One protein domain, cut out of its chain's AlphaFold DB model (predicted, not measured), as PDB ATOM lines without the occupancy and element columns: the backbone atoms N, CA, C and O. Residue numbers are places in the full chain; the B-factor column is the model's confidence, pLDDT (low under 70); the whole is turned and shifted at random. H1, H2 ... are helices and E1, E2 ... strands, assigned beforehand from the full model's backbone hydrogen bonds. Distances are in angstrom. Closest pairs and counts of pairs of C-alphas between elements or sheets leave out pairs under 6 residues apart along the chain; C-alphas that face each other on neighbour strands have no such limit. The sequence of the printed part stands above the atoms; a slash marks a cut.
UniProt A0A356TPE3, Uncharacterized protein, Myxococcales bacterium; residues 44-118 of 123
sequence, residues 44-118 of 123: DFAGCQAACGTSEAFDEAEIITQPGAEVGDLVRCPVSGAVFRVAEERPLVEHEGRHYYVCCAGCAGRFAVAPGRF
ATOM      1  N   ASP A  44     -16.110  39.066  29.409       90.12
ATOM      2  CA  ASP A  44     -14.961  39.681  30.085       90.12
ATOM      3  C   ASP A  44     -13.825  38.665  30.331       90.12
ATOM      4  O   ASP A  44     -12.672  39.038  30.549       90.12
ATOM      5  N   PHE A  45     -14.134  37.365  30.261       88.75
ATOM      6  CA  PHE A  45     -13.207  36.258  30.489       88.75
ATOM      7  C   PHE A  45     -12.886  35.464  29.211       88.75
ATOM      8  O   PHE A  45     -12.292  34.387  29.290       88.75
ATOM      9  N   ALA A  46     -13.198  35.987  28.019       85.00
ATOM     10  CA  ALA A  46     -12.958  35.293  26.747       85.00
ATOM     11  C   ALA A  46     -11.477  34.910  26.511       85.00
ATOM     12  O   ALA A  46     -11.179  33.923  25.839       85.00
ATOM     13  N   GLY A  47     -10.530  35.645  27.106       89.94
ATOM     14  CA  GLY A  47      -9.093  35.343  27.033       89.94
ATOM     15  C   GLY A  47      -8.647  34.128  27.857       89.94
ATOM     16  O   GLY A  47      -7.505  33.681  27.733       89.94
ATOM     17  N   CYS A  48      -9.514  33.566  28.701       93.44
ATOM     18  CA  CYS A  48      -9.129  32.484  29.602       93.44
ATOM     19  C   CYS A  48      -8.790  31.175  28.889       93.44
ATOM     20  O   CYS A  48      -8.022  30.403  29.457       93.44
ATOM     21  N   GLN A  49      -9.290  30.916  27.673       93.50
ATOM     22  CA  GLN A  49      -8.907  29.704  26.933       93.50
ATOM     23  C   GLN A  49      -7.390  29.654  26.705       93.50
ATOM     24  O   GLN A  49      -6.777  28.619  26.936       93.50
ATOM     25  N   ALA A  50      -6.774  30.777  26.331       92.62
ATOM     26  CA  ALA A  50      -5.336  30.839  26.073       92.62
ATOM     27  C   ALA A  50      -4.483  30.728  27.349       92.62
ATOM     28  O   ALA A  50      -3.358  30.243  27.297       92.62
ATOM     29  N   ALA A  51      -5.000  31.195  28.491       92.94
ATOM     30  CA  ALA A  51      -4.245  31.238  29.745       92.94
ATOM     31  C   ALA A  51      -4.455  30.005  30.634       92.94
ATOM     32  O   ALA A  51      -3.554  29.594  31.358       92.94
ATOM     33  N   CYS A  52      -5.672  29.469  30.655       93.94
ATOM     34  CA  CYS A  52      -6.097  28.445  31.608       93.94
ATOM     35  C   CYS A  52      -6.592  27.164  30.936       93.94
ATOM     36  O   CYS A  52      -6.736  26.164  31.647       93.94
ATOM     37  N   GLY A  53      -6.896  27.218  29.636       93.31
ATOM     38  CA  GLY A  53      -7.379  26.080  28.870       93.31
ATOM     39  C   GLY A  53      -6.277  25.067  28.583       93.31
ATOM     40  O   GLY A  53      -5.088  25.361  28.710       93.31
ATOM     41  N   THR A  54      -6.680  23.853  28.218       93.81
ATOM     42  CA  THR A  54      -5.729  22.853  27.733       93.81
ATOM     43  C   THR A  54      -5.200  23.248  26.352       93.81
ATOM     44  O   THR A  54      -5.936  23.781  25.518       93.81
ATOM     45  N   SER A  55      -3.911  22.998  26.121       90.00
ATOM     46  CA  SER A  55      -3.263  23.124  24.809       90.00
ATOM     47  C   SER A  55      -3.371  21.848  23.973       90.00
ATOM     48  O   SER A  55      -2.954  21.832  22.818       90.00
ATOM     49  N   GLU A  56      -3.856  20.764  24.573       88.50
ATOM     50  CA  GLU A  56      -4.055  19.494  23.889       88.50
ATOM     51  C   GLU A  56      -5.260  19.589  22.953       88.50
ATOM     52  O   GLU A  56      -6.224  20.303  23.232       88.50
ATOM     53  N   ALA A  57      -5.205  18.873  21.831       89.94
ATOM     54  CA  ALA A  57      -6.385  18.688  21.000       89.94
ATOM     55  C   ALA A  57      -7.377  17.788  21.748       89.94
ATOM     56  O   ALA A  57      -6.981  16.759  22.289       89.94
ATOM     57  N   PHE A  58      -8.646  18.181  21.763       90.94
ATOM     58  CA  PHE A  58      -9.737  17.420  22.356       90.94
ATOM     59  C   PHE A  58     -10.947  17.451  21.434       90.94
ATOM     60  O   PHE A  58     -11.159  18.416  20.693       90.94
ATOM     61  N   ASP A  59     -11.755  16.402  21.514       92.50
ATOM     62  CA  ASP A  59     -13.061  16.369  20.879       92.50
ATOM     63  C   ASP A  59     -14.106  16.937  21.842       92.50
ATOM     64  O   ASP A  59     -14.086  16.656  23.038       92.50
ATOM     65  N   GLU A  60     -15.067  17.702  21.324       89.06
ATOM     66  CA  GLU A  60     -16.172  18.253  22.128       89.06
ATOM     67  C   GLU A  60     -16.939  17.149  22.883       89.06
ATOM     68  O   GLU A  60     -17.448  17.370  23.974       89.06
ATOM     69  N   ALA A  61     -16.974  15.930  22.334       92.25
ATOM     70  CA  ALA A  61     -17.617  14.774  22.954       92.25
ATOM     71  C   ALA A  61     -16.895  14.238  24.209       92.25
ATOM     72  O   ALA A  61     -17.509  13.498  24.974       92.25
ATOM     73  N   GLU A  62     -15.616  14.573  24.418       92.06
ATOM     74  CA  GLU A  62     -14.870  14.225  25.640       92.06
ATOM     75  C   GLU A  62     -15.169  15.210  26.783       92.06
ATOM     76  O   GLU A  62     -14.919  14.909  27.948       92.06
ATOM     77  N   ILE A  63     -15.721  16.388  26.468       94.69
ATOM     78  CA  ILE A  63     -16.001  17.416  27.466       94.69
ATOM     79  C   ILE A  63     -17.177  16.975  28.338       94.69
ATOM     80  O   ILE A  63     -18.326  16.890  27.902       94.69
ATOM     81  N   ILE A  64     -16.887  16.744  29.611       94.50
ATOM     82  CA  ILE A  64     -17.883  16.430  30.622       94.50
ATOM     83  C   ILE A  64     -18.646  17.706  30.978       94.50
ATOM     84  O   ILE A  64     -18.084  18.713  31.425       94.50
ATOM     85  N   THR A  65     -19.964  17.651  30.792       93.50
ATOM     86  CA  THR A  65     -20.877  18.717  31.204       93.50
ATOM     87  C   THR A  65     -20.892  18.821  32.723       93.50
ATOM     88  O   THR A  65     -21.119  17.839  33.428       93.50
ATOM     89  N   GLN A  66     -20.692  20.029  33.236       93.12
ATOM     90  CA  GLN A  66     -20.752  20.288  34.672       93.12
ATOM     91  C   GLN A  66     -22.191  20.545  35.127       93.12
ATOM     92  O   GLN A  66     -22.979  21.074  34.342       93.12
ATOM     93  N   PRO A  67     -22.556  20.253  36.388       93.44
ATOM     94  CA  PRO A  67     -21.719  19.747  37.486       93.44
ATOM     95  C   PRO A  67     -21.509  18.223  37.454       93.44
ATOM     96  O   PRO A  67     -22.228  17.515  36.758       93.44
ATOM     97  N   GLY A  68     -20.574  17.726  38.273       87.50
ATOM     98  CA  GLY A  68     -20.349  16.282  38.471       87.50
ATOM     99  C   GLY A  68     -19.122  15.693  37.768       87.50
ATOM    100  O   GLY A  68     -19.003  14.477  37.705       87.50
ATOM    101  N   ALA A  69     -18.226  16.537  37.259       93.12
ATOM    102  CA  ALA A  69     -16.920  16.096  36.781       93.12
ATOM    103  C   ALA A  69     -15.998  15.683  37.939       93.12
ATOM    104  O   ALA A  69     -16.161  16.146  39.071       93.12
ATOM    105  N   GLU A  70     -15.004  14.858  37.641       93.94
ATOM    106  CA  GLU A  70     -13.992  14.366  38.571       93.94
ATOM    107  C   GLU A  70     -12.578  14.791  38.144       93.94
ATOM    108  O   GLU A  70     -12.351  15.330  37.058       93.94
ATOM    109  N   VAL A  71     -11.598  14.585  39.028       95.19
ATOM    110  CA  VAL A  71     -10.189  14.858  38.715       95.19
ATOM    111  C   VAL A  71      -9.745  13.981  37.549       95.19
ATOM    112  O   VAL A  71      -9.896  12.764  37.580       95.19
ATOM    113  N   GLY A  72      -9.151  14.612  36.539       94.12
ATOM    114  CA  GLY A  72      -8.770  13.961  35.295       94.12
ATOM    115  C   GLY A  72      -9.762  14.177  34.157       94.12
ATOM    116  O   GLY A  72      -9.344  14.012  33.016       94.12
ATOM    117  N   ASP A  73     -10.995  14.620  34.405       95.94
ATOM    118  CA  ASP A  73     -11.954  14.896  33.331       95.94
ATOM    119  C   ASP A  73     -11.610  16.169  32.562       95.94
ATOM    120  O   ASP A  73     -11.000  17.105  33.088       95.94
ATOM    121  N   LEU A  74     -12.036  16.227  31.304       96.06
ATOM    122  CA  LEU A  74     -12.010  17.446  30.515       96.06
ATOM    123  C   LEU A  74     -13.338  18.184  30.695       96.06
ATOM    124  O   LEU A  74     -14.395  17.607  30.481       96.06
ATOM    125  N   VAL A  75     -13.305  19.458  31.084       95.94
ATOM    126  CA  VAL A  75     -14.522  20.233  31.378       95.94
ATOM    127  C   VAL A  75     -14.466  21.629  30.790       95.94
ATOM    128  O   VAL A  75     -13.393  22.214  30.629       95.94
ATOM    129  N   ARG A  76     -15.644  22.211  30.557       95.44
ATOM    130  CA  ARG A  76     -15.800  23.628  30.228       95.44
ATOM    131  C   ARG A  76     -16.010  24.458  31.490       95.44
ATOM    132  O   ARG A  76     -16.859  24.142  32.319       95.44
ATOM    133  N   CYS A  77     -15.270  25.555  31.639       95.19
ATOM    134  CA  CYS A  77     -15.480  26.505  32.724       95.19
ATOM    135  C   CYS A  77     -16.827  27.226  32.536       95.19
ATOM    136  O   CYS A  77     -17.004  27.888  31.512       95.19
ATOM    137  N   PRO A  78     -17.739  27.201  33.523       93.62
ATOM    138  CA  PRO A  78     -19.044  27.849  33.395       93.62
ATOM    139  C   PRO A  78     -18.953  29.377  33.307       93.62
ATOM    140  O   PRO A  78     -19.836  30.020  32.748       93.62
ATOM    141  N   VAL A  79     -17.879  29.966  33.846       94.00
ATOM    142  CA  VAL A  79     -17.659  31.415  33.809       94.00
ATOM    143  C   VAL A  79     -17.029  31.841  32.499       94.00
ATOM    144  O   VAL A  79     -17.560  32.725  31.855       94.00
ATOM    145  N   SER A  80     -15.903  31.260  32.096       93.69
ATOM    146  CA  SER A  80     -15.130  31.769  30.955       93.69
ATOM    147  C   SER A  80     -15.345  31.003  29.653       93.69
ATOM    148  O   SER A  80     -14.907  31.449  28.597       93.69
ATOM    149  N   GLY A  81     -15.982  29.831  29.711       92.94
ATOM    150  CA  GLY A  81     -16.106  28.920  28.574       92.94
ATOM    151  C   GLY A  81     -14.817  28.169  28.235       92.94
ATOM    152  O   GLY A  81     -14.821  27.382  27.289       92.94
ATOM    153  N   ALA A  82     -13.732  28.384  28.988       94.75
ATOM    154  CA  ALA A  82     -12.452  27.739  28.730       94.75
ATOM    155  C   ALA A  82     -12.508  26.233  29.025       94.75
ATOM    156  O   ALA A  82     -12.998  25.841  30.083       94.75
ATOM    157  N   VAL A  83     -11.973  25.408  28.131       95.69
ATOM    158  CA  VAL A  83     -11.898  23.951  28.283       95.69
ATOM    159  C   VAL A  83     -10.567  23.569  28.914       95.69
ATOM    160  O   VAL A  83      -9.513  23.936  28.395       95.69
ATOM    161  N   PHE A  84     -10.594  22.853  30.035       95.81
ATOM    162  CA  PHE A  84      -9.402  22.463  30.788       95.81
ATOM    163  C   PHE A  84      -9.579  21.085  31.426       95.81
ATOM    164  O   PHE A  84     -10.701  20.638  31.652       95.81
ATOM    165  N   ARG A  85      -8.460  20.420  31.734       96.06
ATOM    166  CA  ARG A  85      -8.475  19.177  32.510       96.06
ATOM    167  C   ARG A  85      -8.581  19.500  33.998       96.06
ATOM    168  O   ARG A  85      -7.832  20.342  34.503       96.06
ATOM    169  N   VAL A  86      -9.506  18.848  34.687       95.75
ATOM    170  CA  VAL A  86      -9.676  18.973  36.133       95.75
ATOM    171  C   VAL A  86      -8.451  18.392  36.835       95.75
ATOM    172  O   VAL A  86      -8.005  17.289  36.526       95.75
ATOM    173  N   ALA A  87      -7.929  19.144  37.796       94.50
ATOM    174  CA  ALA A  87      -6.820  18.759  38.659       94.50
ATOM    175  C   ALA A  87      -7.122  19.228  40.089       94.50
ATOM    176  O   ALA A  87      -7.942  20.131  40.271       94.50
ATOM    177  N   GLU A  88      -6.464  18.648  41.094       92.94
ATOM    178  CA  GLU A  88      -6.710  18.979  42.508       92.94
ATOM    179  C   GLU A  88      -6.404  20.451  42.837       92.94
ATOM    180  O   GLU A  88      -6.997  21.026  43.747       92.94
ATOM    181  N   GLU A  89      -5.524  21.101  42.073       92.81
ATOM    182  CA  GLU A  89      -5.170  22.510  42.261       92.81
ATOM    183  C   GLU A  89      -6.191  23.475  41.641       92.81
ATOM    184  O   GLU A  89      -6.120  24.690  41.864       92.81
ATOM    185  N   ARG A  90      -7.126  22.975  40.819       94.06
ATOM    186  CA  ARG A  90      -8.139  23.821  40.180       94.06
ATOM    187  C   ARG A  90      -9.235  24.170  41.188       94.06
ATOM    188  O   ARG A  90      -9.719  23.287  41.893       94.06
ATOM    189  N   PRO A  91      -9.675  25.441  41.255       95.50
ATOM    190  CA  PRO A  91     -10.705  25.819  42.208       95.50
ATOM    191  C   PRO A  91     -12.026  25.099  41.937       95.50
ATOM    192  O   PRO A  91     -12.526  25.075  40.809       95.50
ATOM    193  N   LEU A  92     -12.602  24.578  43.014       94.00
ATOM    194  CA  LEU A  92     -13.925  23.980  43.058       94.00
ATOM    195  C   LEU A  92     -14.872  24.939  43.782       94.00
ATOM    196  O   LEU A  92     -14.567  25.406  44.879       94.00
ATOM    197  N   VAL A  93     -16.007  25.249  43.163       94.69
ATOM    198  CA  VAL A  93     -17.058  26.084  43.754       94.69
ATOM    199  C   VAL A  93     -18.332  25.269  43.925       94.69
ATOM    200  O   VAL A  93     -18.686  24.458  43.071       94.69
ATOM    201  N   GLU A  94     -19.030  25.488  45.035       92.94
ATOM    202  CA  GLU A  94     -20.307  24.840  45.321       92.94
ATOM    203  C   GLU A  94     -21.459  25.829  45.112       92.94
ATOM    204  O   GLU A  94     -21.398  26.983  45.546       92.94
ATOM    205  N   HIS A  95     -22.534  25.372  44.473       93.00
ATOM    206  CA  HIS A  95     -23.811  26.074  44.461       93.00
ATOM    207  C   HIS A  95     -24.975  25.088  44.498       93.00
ATOM    208  O   HIS A  95     -25.041  24.180  43.673       93.00
ATOM    209  N   GLU A  96     -25.904  25.286  45.437       92.38
ATOM    210  CA  GLU A  96     -27.078  24.418  45.626       92.38
ATOM    211  C   GLU A  96     -26.709  22.930  45.802       92.38
ATOM    212  O   GLU A  96     -27.380  22.049  45.266       92.38
ATOM    213  N   GLY A  97     -25.614  22.639  46.518       91.50
ATOM    214  CA  GLY A  97     -25.118  21.273  46.723       91.50
ATOM    215  C   GLY A  97     -24.497  20.626  45.479       91.50
ATOM    216  O   GLY A  97     -24.262  19.419  45.469       91.50
ATOM    217  N   ARG A  98     -24.249  21.402  44.415       91.44
ATOM    218  CA  ARG A  98     -23.598  20.955  43.176       91.44
ATOM    219  C   ARG A  98     -22.211  21.572  43.057       91.44
ATOM    220  O   ARG A  98     -22.027  22.753  43.351       91.44
ATOM    221  N   HIS A  99     -21.248  20.772  42.620       92.75
ATOM    222  CA  HIS A  99     -19.844  21.164  42.523       92.75
ATOM    223  C   HIS A  99     -19.479  21.518  41.081       92.75
ATOM    224  O   HIS A  99     -19.764  20.751  40.159       92.75
ATOM    225  N   TYR A 100     -18.820  22.660  40.904       94.88
ATOM    226  CA  TYR A 100     -18.357  23.163  39.619       94.88
ATOM    227  C   TYR A 100     -16.864  23.475  39.697       94.88
ATOM    228  O   TYR A 100     -16.418  24.269  40.524       94.88
ATOM    229  N   TYR A 101     -16.082  22.890  38.806       96.06
ATOM    230  CA  TYR A 101     -14.703  23.276  38.578       96.06
ATOM    231  C   TYR A 101     -14.645  24.527  37.711       96.06
ATOM    232  O   TYR A 101     -15.287  24.640  36.661       96.06
ATOM    233  N   VAL A 102     -13.811  25.470  38.128       95.69
ATOM    234  CA  VAL A 102     -13.509  26.675  37.358       95.69
ATOM    235  C   VAL A 102     -12.029  26.727  37.027       95.69
ATOM    236  O   VAL A 102     -11.180  26.211  37.751       95.69
ATOM    237  N   CYS A 103     -11.695  27.368  35.908       95.44
ATOM    238  CA  CYS A 103     -10.338  27.287  35.388       95.44
ATOM    239  C   CYS A 103      -9.320  28.062  36.248       95.44
ATOM    240  O   CYS A 103      -8.134  27.757  36.192       95.44
ATOM    241  N   CYS A 104      -9.736  29.053  37.043       95.44
ATOM    242  CA  CYS A 104      -8.838  29.828  37.904       95.44
ATOM    243  C   CYS A 104      -9.583  30.553  39.037       95.44
ATOM    244  O   CYS A 104     -10.811  30.661  39.032       95.44
ATOM    245  N   ALA A 105      -8.825  31.110  39.990       95.38
ATOM    246  CA  ALA A 105      -9.374  31.859  41.124       95.38
ATOM    247  C   ALA A 105     -10.188  33.096  40.697       95.38
ATOM    248  O   ALA A 105     -11.174  33.438  41.346       95.38
ATOM    249  N   GLY A 106      -9.828  33.735  39.577       95.00
ATOM    250  CA  GLY A 106     -10.607  34.845  39.017       95.00
ATOM    251  C   GLY A 106     -12.021  34.415  38.614       95.00
ATOM    252  O   GLY A 106     -12.995  35.087  38.953       95.00
ATOM    253  N   CYS A 107     -12.146  33.245  37.977       95.25
ATOM    254  CA  CYS A 107     -13.448  32.660  37.664       95.25
ATOM    255  C   CYS A 107     -14.208  32.258  38.936       95.25
ATOM    256  O   CYS A 107     -15.408  32.492  39.007       95.25
ATOM    257  N   ALA A 108     -13.531  31.734  39.965       95.31
ATOM    258  CA  ALA A 108     -14.178  31.426  41.246       95.31
ATOM    259  C   ALA A 108     -14.787  32.682  41.895       95.31
ATOM    260  O   ALA A 108     -15.943  32.668  42.316       95.31
ATOM    261  N   GLY A 109     -14.044  33.794  41.902       95.19
ATOM    262  CA  GLY A 109     -14.540  35.078  42.398       95.19
ATOM    263  C   GLY A 109     -15.746  35.582  41.604       95.19
ATOM    264  O   GLY A 109     -16.740  36.009  42.188       95.19
ATOM    265  N   ARG A 110     -15.702  35.476  40.270       94.12
ATOM    266  CA  ARG A 110     -16.827  35.875  39.414       94.12
ATOM    267  C   ARG A 110     -18.060  34.992  39.616       94.12
ATOM    268  O   ARG A 110     -19.172  35.514  39.667       94.12
ATOM    269  N   PHE A 111     -17.865  33.685  39.788       93.88
ATOM    270  CA  PHE A 111     -18.933  32.738  40.098       93.88
ATOM    271  C   PHE A 111     -19.605  33.073  41.434       93.88
ATOM    272  O   PHE A 111     -20.827  33.113  41.501       93.88
ATOM    273  N   ALA A 112     -18.829  33.391  42.475       92.44
ATOM    274  CA  ALA A 112     -19.359  33.730  43.796       92.44
ATOM    275  C   ALA A 112     -20.258  34.982  43.797       92.44
ATOM    276  O   ALA A 112     -21.189  35.069  44.593       92.44
ATOM    277  N   VAL A 113     -20.008  35.940  42.895       93.75
ATOM    278  CA  VAL A 113     -20.824  37.163  42.765       93.75
ATOM    279  C   VAL A 113     -22.182  36.882  42.116       93.75
ATOM    280  O   VAL A 113     -23.173  37.517  42.473       93.75
ATOM    281  N   ALA A 114     -22.244  35.953  41.159       89.88
ATOM    282  CA  ALA A 114     -23.458  35.670  40.394       89.88
ATOM    283  C   ALA A 114     -23.639  34.165  40.120       89.88
ATOM    284  O   ALA A 114     -23.697  33.754  38.959       89.88
ATOM    285  N   PRO A 115     -23.770  33.315  41.154       90.25
ATOM    286  CA  PRO A 115     -23.748  31.866  40.967       90.25
ATOM    287  C   PRO A 115     -24.954  31.369  40.167       90.25
ATOM    288  O   PRO A 115     -24.790  30.526  39.297       90.25
ATOM    289  N   GLY A 116     -26.139  31.969  40.332       89.56
ATOM    290  CA  GLY A 116     -27.329  31.608  39.548       89.56
ATOM    291  C   GLY A 116     -27.195  31.852  38.036       89.56
ATOM    292  O   GLY A 116     -27.924  31.251  37.254       89.56
ATOM    293  N   ARG A 117     -26.248  32.698  37.604       88.44
ATOM    294  CA  ARG A 117     -25.935  32.905  36.180       88.44
ATOM    295  C   ARG A 117     -25.084  31.768  35.611       88.44
ATOM    296  O   ARG A 117     -25.249  31.419  34.448       88.44
ATOM    297  N   PHE A 118     -24.160  31.239  36.410       90.12
ATOM    298  CA  PHE A 118     -23.109  30.324  35.956       90.12
ATOM    299  C   PHE A 118     -23.336  28.872  36.387       90.12
ATOM    300  O   PHE A 118     -22.760  27.967  35.803       90.12
TER     301      PHE A 118
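This is residues 44 to 118 of the 123 residues of an uncharacterized protein of Myxococcales bacterium (UniProt A0A356TPE3). Two small hairpins of strands, E1 with E2 near the middle and E3 with E4 towards one end, are joined by loops; H2 packs over E3, and short H1 sits beside E2. A long loop, residues 53 to 73, swings out past the first hairpin and comes back beside E1. The 75 printed residues hold, in order, H1 E1 E2 E3 E4 H2 H3, a mixed class with under half of the residues in named elements; both two-stranded sheets are antiparallel. The whole is compact, with a radius of gyration of the C-alphas of 11.3 A and spans of 32 by 25 by 21 A.

Start at H1, residues 48 to 52; its closest C-alpha to E2, residues 83 to 85, is Gln 49, 6.6 A from that of Val 83. E2 forms a hairpin with E1, residues 74 to 76; look for N 75 and O 84, 2.9 A apart. Residues 63 to 64 pair in parallel with residues 74 to 75 of E1. Next, E3, residues 92 to 95, and E4, residues 98 to 101, form a hairpin, with N 93 and O 100 at 2.8 A. From E3 to H2, residues 105 to 113, the closest C-alphas are those of Val 93 and Ala 108, 6.6 A. H2 and H3, residues 115 to 118, are close but not clearly touching: the closest C-alphas, of Phe 111 and Phe 118, are 6.4 A apart. In H1 and H2 every O i to N i+4 pair is within hydrogen-bond range; H3 is too short for one.

Find C-alpha 48 at (-9.129, 32.484, 29.602), where H1 begins; it spans 5.4 A. E1 measures 7.3 A, E2 7.2 A, E3 10.2 A and E4 10.3 A. H2 runs 12.7 A from C-alpha 105 at (-9.374, 31.859, 41.124), and H3, 5.3 A, ends at C-alpha 118, (-23.109, 30.324, 35.956).

Look to Ala 57 and Glu 96 for the C-alphas farthest apart, 32.7 A. The printed part has no cut, and the link from H1 to E1 is long, 21 residues. No printed residue has a pLDDT under 70.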